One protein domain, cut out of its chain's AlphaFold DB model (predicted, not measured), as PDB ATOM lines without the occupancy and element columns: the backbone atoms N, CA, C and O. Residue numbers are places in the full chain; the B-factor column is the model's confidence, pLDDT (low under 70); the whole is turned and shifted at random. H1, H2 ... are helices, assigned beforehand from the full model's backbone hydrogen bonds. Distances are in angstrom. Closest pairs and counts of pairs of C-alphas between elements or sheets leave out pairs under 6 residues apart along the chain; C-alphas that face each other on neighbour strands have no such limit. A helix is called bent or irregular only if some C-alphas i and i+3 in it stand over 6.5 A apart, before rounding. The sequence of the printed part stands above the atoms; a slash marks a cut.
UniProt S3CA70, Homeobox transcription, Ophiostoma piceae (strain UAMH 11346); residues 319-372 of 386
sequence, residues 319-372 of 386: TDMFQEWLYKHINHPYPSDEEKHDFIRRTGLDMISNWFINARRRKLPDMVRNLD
ATOM      1  N   THR A 319    -120.444  31.296  66.197       93.56
ATOM      2  CA  THR A 319    -119.043  30.873  66.065       93.56
ATOM      3  C   THR A 319    -118.056  32.034  66.120       93.56
ATOM      4  O   THR A 319    -116.927  31.818  66.546       93.56
ATOM      5  N   ASP A 320    -118.441  33.241  65.708       95.12
ATOM      6  CA  ASP A 320    -117.618  34.447  65.797       95.12
ATOM      7  C   ASP A 320    -117.479  34.876  67.262       95.12
ATOM      8  O   ASP A 320    -116.355  34.995  67.740       95.12
ATOM      9  N   MET A 321    -118.586  34.955  68.011       95.25
ATOM     10  CA  MET A 321    -118.567  35.239  69.454       95.25
ATOM     11  C   MET A 321    -117.697  34.233  70.235       95.25
ATOM     12  O   MET A 321    -116.893  34.624  71.083       95.25
ATOM     13  N   PHE A 322    -117.800  32.931  69.939       95.69
ATOM     14  CA  PHE A 322    -116.956  31.925  70.599       95.69
ATOM     15  C   PHE A 322    -115.477  31.998  70.164       95.69
ATOM     16  O   PHE A 322    -114.595  31.622  70.937       95.69
ATOM     17  N   GLN A 323    -115.184  32.457  68.940       94.75
ATOM     18  CA  GLN A 323    -113.809  32.693  68.472       94.75
ATOM     19  C   GLN A 323    -113.192  33.918  69.144       94.75
ATOM     20  O   GLN A 323    -112.046  33.842  69.571       94.75
ATOM     21  N   GLU A 324    -113.945  35.009  69.274       95.88
ATOM     22  CA  GLU A 324    -113.509  36.223  69.965       95.88
ATOM     23  C   GLU A 324    -113.172  35.925  71.433       95.88
ATOM     24  O   GLU A 324    -112.106  36.308  71.915       95.88
ATOM     25  N   TRP A 325    -114.028  35.162  72.125       96.19
ATOM     26  CA  TRP A 325    -113.731  34.699  73.481       96.19
ATOM     27  C   TRP A 325    -112.477  33.818  73.525       96.19
ATOM     28  O   TRP A 325    -111.614  34.032  74.373       96.19
ATOM     29  N   LEU A 326    -112.346  32.856  72.602       95.44
ATOM     30  CA  LEU A 326    -111.199  31.940  72.568       95.44
ATOM     31  C   LEU A 326    -109.881  32.664  72.252       95.44
ATOM     32  O   LEU A 326    -108.844  32.238  72.746       95.44
ATOM     33  N   TYR A 327    -109.925  33.748  71.471       94.06
ATOM     34  CA  TYR A 327    -108.781  34.617  71.192       94.06
ATOM     35  C   TYR A 327    -108.379  35.444  72.424       94.06
ATOM     36  O   TYR A 327    -107.202  35.525  72.760       94.06
ATOM     37  N   LYS A 328    -109.356  35.994  73.158       94.44
ATOM     38  CA  LYS A 328    -109.113  36.716  74.422       94.44
ATOM     39  C   LYS A 328    -108.549  35.817  75.533       94.44
ATOM     40  O   LYS A 328    -107.852  36.312  76.409       94.44
ATOM     41  N   HIS A 329    -108.811  34.510  75.475       94.69
ATOM     42  CA  HIS A 329    -108.421  33.534  76.498       94.69
ATOM     43  C   HIS A 329    -107.459  32.456  75.974       94.69
ATOM     44  O   HIS A 329    -107.538  31.297  76.382       94.69
ATOM     45  N   ILE A 330    -106.527  32.813  75.082       94.06
ATOM     46  CA  ILE A 330    -105.556  31.863  74.508       94.06
ATOM     47  C   ILE A 330    -104.724  31.151  75.594       94.06
ATOM     48  O   ILE A 330    -104.517  29.940  75.503       94.06
ATOM     49  N   ASN A 331    -104.316  31.864  76.651       92.81
ATOM     50  CA  ASN A 331    -103.538  31.312  77.769       92.81
ATOM     51  C   ASN A 331    -104.355  30.362  78.666       92.81
ATOM     52  O   ASN A 331    -103.817  29.373  79.160       92.81
ATOM     53  N   HIS A 332    -105.651  30.636  78.867       93.69
ATOM     54  CA  HIS A 332    -106.561  29.791  79.649       93.69
ATOM     55  C   HIS A 332    -107.845  29.469  78.854       93.69
ATOM     56  O   HIS A 332    -108.923  29.995  79.137       93.69
ATOM     57  N   PRO A 333    -107.756  28.580  77.848       94.56
ATOM     58  CA  PRO A 333    -108.792  28.342  76.838       94.56
ATOM     59  C   PRO A 333    -109.896  27.392  77.345       94.56
ATOM     60  O   PRO A 333    -110.265  26.419  76.676       94.56
ATOM     61  N   TYR A 334    -110.374  27.637  78.563       96.19
ATOM     62  CA  TYR A 334    -111.399  26.889  79.284       96.19
ATOM     63  C   TYR A 334    -112.371  27.910  79.893       96.19
ATOM     64  O   TYR A 334    -112.006  28.539  80.887       96.19
ATOM     65  N   PRO A 335    -113.565  28.121  79.307       94.56
ATOM     66  CA  PRO A 335    -114.543  29.031  79.889       94.56
ATOM     67  C   PRO A 335    -115.034  28.479  81.226       94.56
ATOM     68  O   PRO A 335    -115.241  27.270  81.367       94.56
ATOM     69  N   SER A 336    -115.236  29.379  82.182       97.00
ATOM     70  CA  SER A 336    -115.914  29.085  83.442       97.00
ATOM     71  C   SER A 336    -117.350  28.605  83.197       97.00
ATOM     72  O   SER A 336    -117.936  28.838  82.133       97.00
ATOM     73  N   ASP A 337    -117.955  27.951  84.192       96.06
ATOM     74  CA  ASP A 337    -119.360  27.551  84.082       96.06
ATOM     75  C   ASP A 337    -120.304  28.760  83.960       96.06
ATOM     76  O   ASP A 337    -121.333  28.643  83.300       96.06
ATOM     77  N   GLU A 338    -119.946  29.931  84.496       96.56
ATOM     78  CA  GLU A 338    -120.700  31.178  84.300       96.56
ATOM     79  C   GLU A 338    -120.661  31.647  82.838       96.56
ATOM     80  O   GLU A 338    -121.711  31.796  82.216       96.56
ATOM     81  N   GLU A 339    -119.475  31.775  82.234       96.31
ATOM     82  CA  GLU A 339    -119.328  32.153  80.817       96.31
ATOM     83  C   GLU A 339    -119.996  31.137  79.880       96.31
ATOM     84  O   GLU A 339    -120.646  31.494  78.895       96.31
ATOM     85  N   LYS A 340    -119.892  29.847  80.213       95.75
ATOM     86  CA  LYS A 340    -120.588  28.753  79.530       95.75
ATOM     87  C   LYS A 340    -122.108  28.898  79.636       95.75
ATOM     88  O   LYS A 340    -122.784  28.736  78.619       95.75
ATOM     89  N   HIS A 341    -122.655  29.225  80.810       96.06
ATOM     90  CA  HIS A 341    -124.078  29.541  80.952       96.06
ATOM     91  C   HIS A 341    -124.457  30.785  80.147       96.06
ATOM     92  O   HIS A 341    -125.504  30.782  79.506       96.06
ATOM     93  N   ASP A 342    -123.601  31.800  80.075       96.31
ATOM     94  CA  ASP A 342    -123.812  32.978  79.235       96.31
ATOM     95  C   ASP A 342    -123.895  32.642  77.746       96.31
ATOM     96  O   ASP A 342    -124.815  33.086  77.057       96.31
ATOM     97  N   PHE A 343    -123.010  31.781  77.247       95.94
ATOM     98  CA  PHE A 343    -123.087  31.277  75.878       95.94
ATOM     99  C   PHE A 343    -124.346  30.439  75.623       95.94
ATOM    100  O   PHE A 343    -124.952  30.572  74.555       95.94
ATOM    101  N   ILE A 344    -124.790  29.630  76.591       95.75
ATOM    102  CA  ILE A 344    -126.062  28.894  76.504       95.75
ATOM    103  C   ILE A 344    -127.243  29.882  76.460       95.75
ATOM    104  O   ILE A 344    -128.088  29.766  75.571       95.75
ATOM    105  N   ARG A 345    -127.276  30.898  77.339       95.56
ATOM    106  CA  ARG A 345    -128.320  31.945  77.378       95.56
ATOM    107  C   ARG A 345    -128.402  32.733  76.070       95.56
ATOM    108  O   ARG A 345    -129.500  32.965  75.577       95.56
ATOM    109  N   ARG A 346    -127.257  33.128  75.502       94.12
ATOM    110  CA  ARG A 346    -127.173  33.957  74.285       94.12
ATOM    111  C   ARG A 346    -127.496  33.194  72.996       94.12
ATOM    112  O   ARG A 346    -127.961  33.807  72.046       94.12
ATOM    113  N   THR A 347    -127.236  31.882  72.934       93.75
ATOM    114  CA  THR A 347    -127.327  31.106  71.673       93.75
ATOM    115  C   THR A 347    -128.393  30.008  71.660       93.75
ATOM    116  O   THR A 347    -128.702  29.467  70.596       93.75
ATOM    117  N   GLY A 348    -128.931  29.631  72.825       92.44
ATOM    118  CA  GLY A 348    -129.841  28.491  72.980       92.44
ATOM    119  C   GLY A 348    -129.189  27.119  72.748       92.44
ATOM    120  O   GLY A 348    -129.891  26.114  72.645       92.44
ATOM    121  N   LEU A 349    -127.857  27.053  72.628       91.44
ATOM    122  CA  LEU A 349    -127.127  25.819  72.342       91.44
ATOM    123  C   LEU A 349    -126.602  25.172  73.625       91.44
ATOM    124  O   LEU A 349    -125.742  25.729  74.285       91.44
ATOM    125  N   ASP A 350    -127.004  23.935  73.905       89.12
ATOM    126  CA  ASP A 350    -126.409  23.097  74.965       89.12
ATOM    127  C   ASP A 350    -124.975  22.617  74.613       89.12
ATOM    128  O   ASP A 350    -124.140  22.305  75.456       89.12
ATOM    129  N   MET A 351    -124.631  22.605  73.322       90.62
ATOM    130  CA  MET A 351    -123.390  22.008  72.805       90.62
ATOM    131  C   MET A 351    -122.128  22.888  72.942       90.62
ATOM    132  O   MET A 351    -121.126  22.603  72.281       90.62
ATOM    133  N   ILE A 352    -122.136  23.914  73.801       94.38
ATOM    134  CA  ILE A 352    -121.017  24.861  73.998       94.38
ATOM    135  C   ILE A 352    -119.710  24.149  74.365       94.38
ATOM    136  O   ILE A 352    -118.692  24.343  73.701       94.38
ATOM    137  N   SER A 353    -119.736  23.261  75.366       93.50
ATOM    138  CA  SER A 353    -118.545  22.509  75.798       93.50
ATOM    139  C   SER A 353    -117.953  21.670  74.652       93.50
ATOM    140  O   SER A 353    -116.756  21.732  74.362       93.50
ATOM    141  N   ASN A 354    -118.816  20.975  73.900       94.56
ATOM    142  CA  ASN A 354    -118.419  20.198  72.724       94.56
ATOM    143  C   ASN A 354    -117.819  21.072  71.606       94.56
ATOM    144  O   ASN A 354    -116.928  20.612  70.887       94.56
ATOM    145  N   TRP A 355    -118.278  22.321  71.459       95.06
ATOM    146  CA  TRP A 355    -117.687  23.281  70.529       95.06
ATOM    147  C   TRP A 355    -116.296  23.722  70.991       95.06
ATOM    148  O   TRP A 355    -115.350  23.586  70.219       95.06
ATOM    149  N   PHE A 356    -116.129  24.156  72.246       96.31
ATOM    150  CA  PHE A 356    -114.830  24.615  72.758       96.31
ATOM    151  C   PHE A 356    -113.764  23.513  72.767       96.31
ATOM    152  O   PHE A 356    -112.631  23.767  72.361       96.31
ATOM    153  N   ILE A 357    -114.118  22.267  73.106       95.31
ATOM    154  CA  ILE A 357    -113.201  21.117  72.996       95.31
ATOM    155  C   ILE A 357    -112.727  20.919  71.544       95.31
ATOM    156  O   ILE A 357    -111.561  20.596  71.306       95.31
ATOM    157  N   ASN A 358    -113.607  21.119  70.556       96.12
ATOM    158  CA  ASN A 358    -113.269  20.979  69.139       96.12
ATOM    159  C   ASN A 358    -112.448  22.169  68.613       96.12
ATOM    160  O   ASN A 358    -111.440  21.966  67.936       96.12
ATOM    161  N   ALA A 359    -112.860  23.392  68.952       95.19
ATOM    162  CA  ALA A 359    -112.207  24.631  68.551       95.19
ATOM    163  C   ALA A 359    -110.800  24.739  69.144       95.19
ATOM    164  O   ALA A 359    -109.854  24.997  68.402       95.19
ATOM    165  N   ARG A 360    -110.620  24.428  70.436       96.38
ATOM    166  CA  ARG A 360    -109.295  24.398  71.070       96.38
ATOM    167  C   ARG A 360    -108.346  23.429  70.368       96.38
ATOM    168  O   ARG A 360    -107.221  23.799  70.071       96.38
ATOM    169  N   ARG A 361    -108.805  22.221  70.021       95.56
ATOM    170  CA  ARG A 361    -107.987  21.215  69.312       95.56
ATOM    171  C   ARG A 361    -107.629  21.579  67.863       95.56
ATOM    172  O   ARG A 361    -106.813  20.878  67.275       95.56
ATOM    173  N   ARG A 362    -108.261  22.598  67.265       95.88
ATOM    174  CA  ARG A 362    -108.139  22.919  65.828       95.88
ATOM    175  C   ARG A 362    -107.688  24.338  65.504       95.88
ATOM    176  O   ARG A 362    -107.166  24.536  64.423       95.88
ATOM    177  N   LYS A 363    -107.954  25.308  66.380       92.06
ATOM    178  CA  LYS A 363    -107.643  26.731  66.164       92.06
ATOM    179  C   LYS A 363    -106.582  27.249  67.124       92.06
ATOM    180  O   LYS A 363    -105.793  28.098  66.736       92.06
ATOM    181  N   LEU A 364    -106.541  26.739  68.358       90.19
ATOM    182  CA  LEU A 364    -105.575  27.223  69.343       90.19
ATOM    183  C   LEU A 364    -104.107  26.997  68.930       90.19
ATOM    184  O   LEU A 364    -103.340  27.930  69.122       90.19
ATOM    185  N   PRO A 365    -103.696  25.854  68.332       90.44
ATOM    186  CA  PRO A 365    -102.301  25.662  67.926       90.44
ATOM    187  C   PRO A 365    -101.817  26.709  66.916       90.44
ATOM    188  O   PRO A 365    -100.705  27.209  67.048       90.44
ATOM    189  N   ASP A 366    -102.663  27.079  65.947       90.69
ATOM    190  CA  ASP A 366    -102.341  28.133  64.982       90.69
ATOM    191  C   ASP A 366    -102.333  29.519  65.641       90.69
ATOM    192  O   ASP A 366    -101.416  30.295  65.402       90.69
ATOM    193  N   MET A 367    -103.310  29.829  66.505       89.75
ATOM    194  CA  MET A 367    -103.369  31.131  67.187       89.75
ATOM    195  C   MET A 367    -102.192  31.352  68.148       89.75
ATOM    196  O   MET A 367    -101.632  32.442  68.155       89.75
ATOM    197  N   VAL A 368    -101.785  30.327  68.907       88.25
ATOM    198  CA  VAL A 368    -100.596  30.376  69.781       88.25
ATOM    199  C   VAL A 368     -99.337  30.608  68.945       88.25
ATOM    200  O   VAL A 368     -98.655  31.605  69.152       88.25
ATOM    201  N   ARG A 369     -99.094  29.776  67.919       88.25
ATOM    202  CA  ARG A 369     -97.907  29.910  67.056       88.25
ATOM    203  C   ARG A 369     -97.822  31.281  66.374       88.25
ATOM    204  O   ARG A 369     -96.721  31.766  66.138       88.25
ATOM    205  N   ASN A 370     -98.956  31.890  66.030       85.44
ATOM    206  CA  ASN A 370     -98.966  33.218  65.424       85.44
ATOM    207  C   ASN A 370     -98.556  34.304  66.440       85.44
ATOM    208  O   ASN A 370     -97.690  35.109  66.116       85.44
ATOM    209  N   LEU A 371     -99.083  34.273  67.675       79.75
ATOM    210  CA  LEU A 371     -98.656  35.192  68.746       79.75
ATOM    211  C   LEU A 371     -97.158  35.057  69.066       79.75
ATOM    212  O   LEU A 371     -96.459  36.064  69.175       79.75
ATOM    213  N   ASP A 372     -96.660  33.822  69.176       74.69
ATOM    214  CA  ASP A 372     -95.237  33.549  69.421       74.69
ATOM    215  C   ASP A 372     -94.360  34.023  68.240       74.69
ATOM    216  O   ASP A 372     -93.255  34.536  68.426       74.69
TER     217      ASP A 372
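What this domain is: This is residues 319 to 372 of the 386 residues of the protein "Homeobox transcription" of Ophiostoma piceae (strain UAMH 11346) (UniProt S3CA70). A long helix, H3, runs through most of the length and bends sharply into two arms, and two short helices, H1 and H2, are both on one side of its first arm, H3a. H2 crosses near the beginning of H3a, almost at a right angle to it, while H1 stands obliquely over H3a farther along, with its last turn towards the second arm, H3b. The printed part has 54 residues with three named helices, in the order H1, H2, H3, and no named strand; the class is all helix. The whole is compact, with a radius of gyration of the C-alphas of 11.1 A, and its outline is a rod that spans 34 by 16 by 16 A.

Where its parts are: H3, residues 352 to 372, was assigned as one helix by its hydrogen bonds, but it is bent: C-alphas 362 and 365 are 6.8 A apart, where about 5 A is the distance in a regular helix. Its arm H3a holds residues 352 to 362, 15.4 A from first to last C-alpha, and begins with C-alpha 352 at (-121.017, 24.861, 73.998). Its arm H3b holds residues 365 to 372, 10.7 A long, and ends with C-alpha 372 at (-95.237, 33.549, 69.421). Residues 363 and 364 belong to neither arm. H2 holds residues 337 to 347 and is 15.2 A long. H1 holds residues 319 to 328, is 14.2 A long and begins with C-alpha 319 at (-119.043, 30.873, 66.065).

How they stand to each other: The lines of H3a and H3b stand at a steep tilt of 64 degrees. H3a and H2 touch and are about perpendicular, at 80 degrees; their closest C-alphas, those of Ile 352 and Lys 340, are 6.8 A apart. H3a and H1 are close but not clearly touching, with the closest C-alphas, those of Phe 356 and Phe 322, 7.9 A apart; they run the same way at a steep tilt of 65 degrees. H3b and H1 are also close but not clearly touching: the closest C-alphas, those of Met 367 and Tyr 327, are 7.6 A apart, and the two run the same way at a steep tilt of 40 degrees. H1 and H2 are near each other, with 5 pairs of C-alphas within 10 A and the closest pair at 8.1 A. H2 and H3b are apart. In H1, H2, H3a and H3b every O i to N i+4 pair is within hydrogen-bond range.

The domain as a whole: The two C-alphas farthest apart are those of Gly 348 and Asp 372, at 35.2 A. The printed part has no cut. The link from H2 to H3, 4 residues, is tight, and the link from H1 to H2, 8 residues, is short. The mean pLDDT of the printed part is 93.4, that of H3b is 86, and no printed residue is under 70.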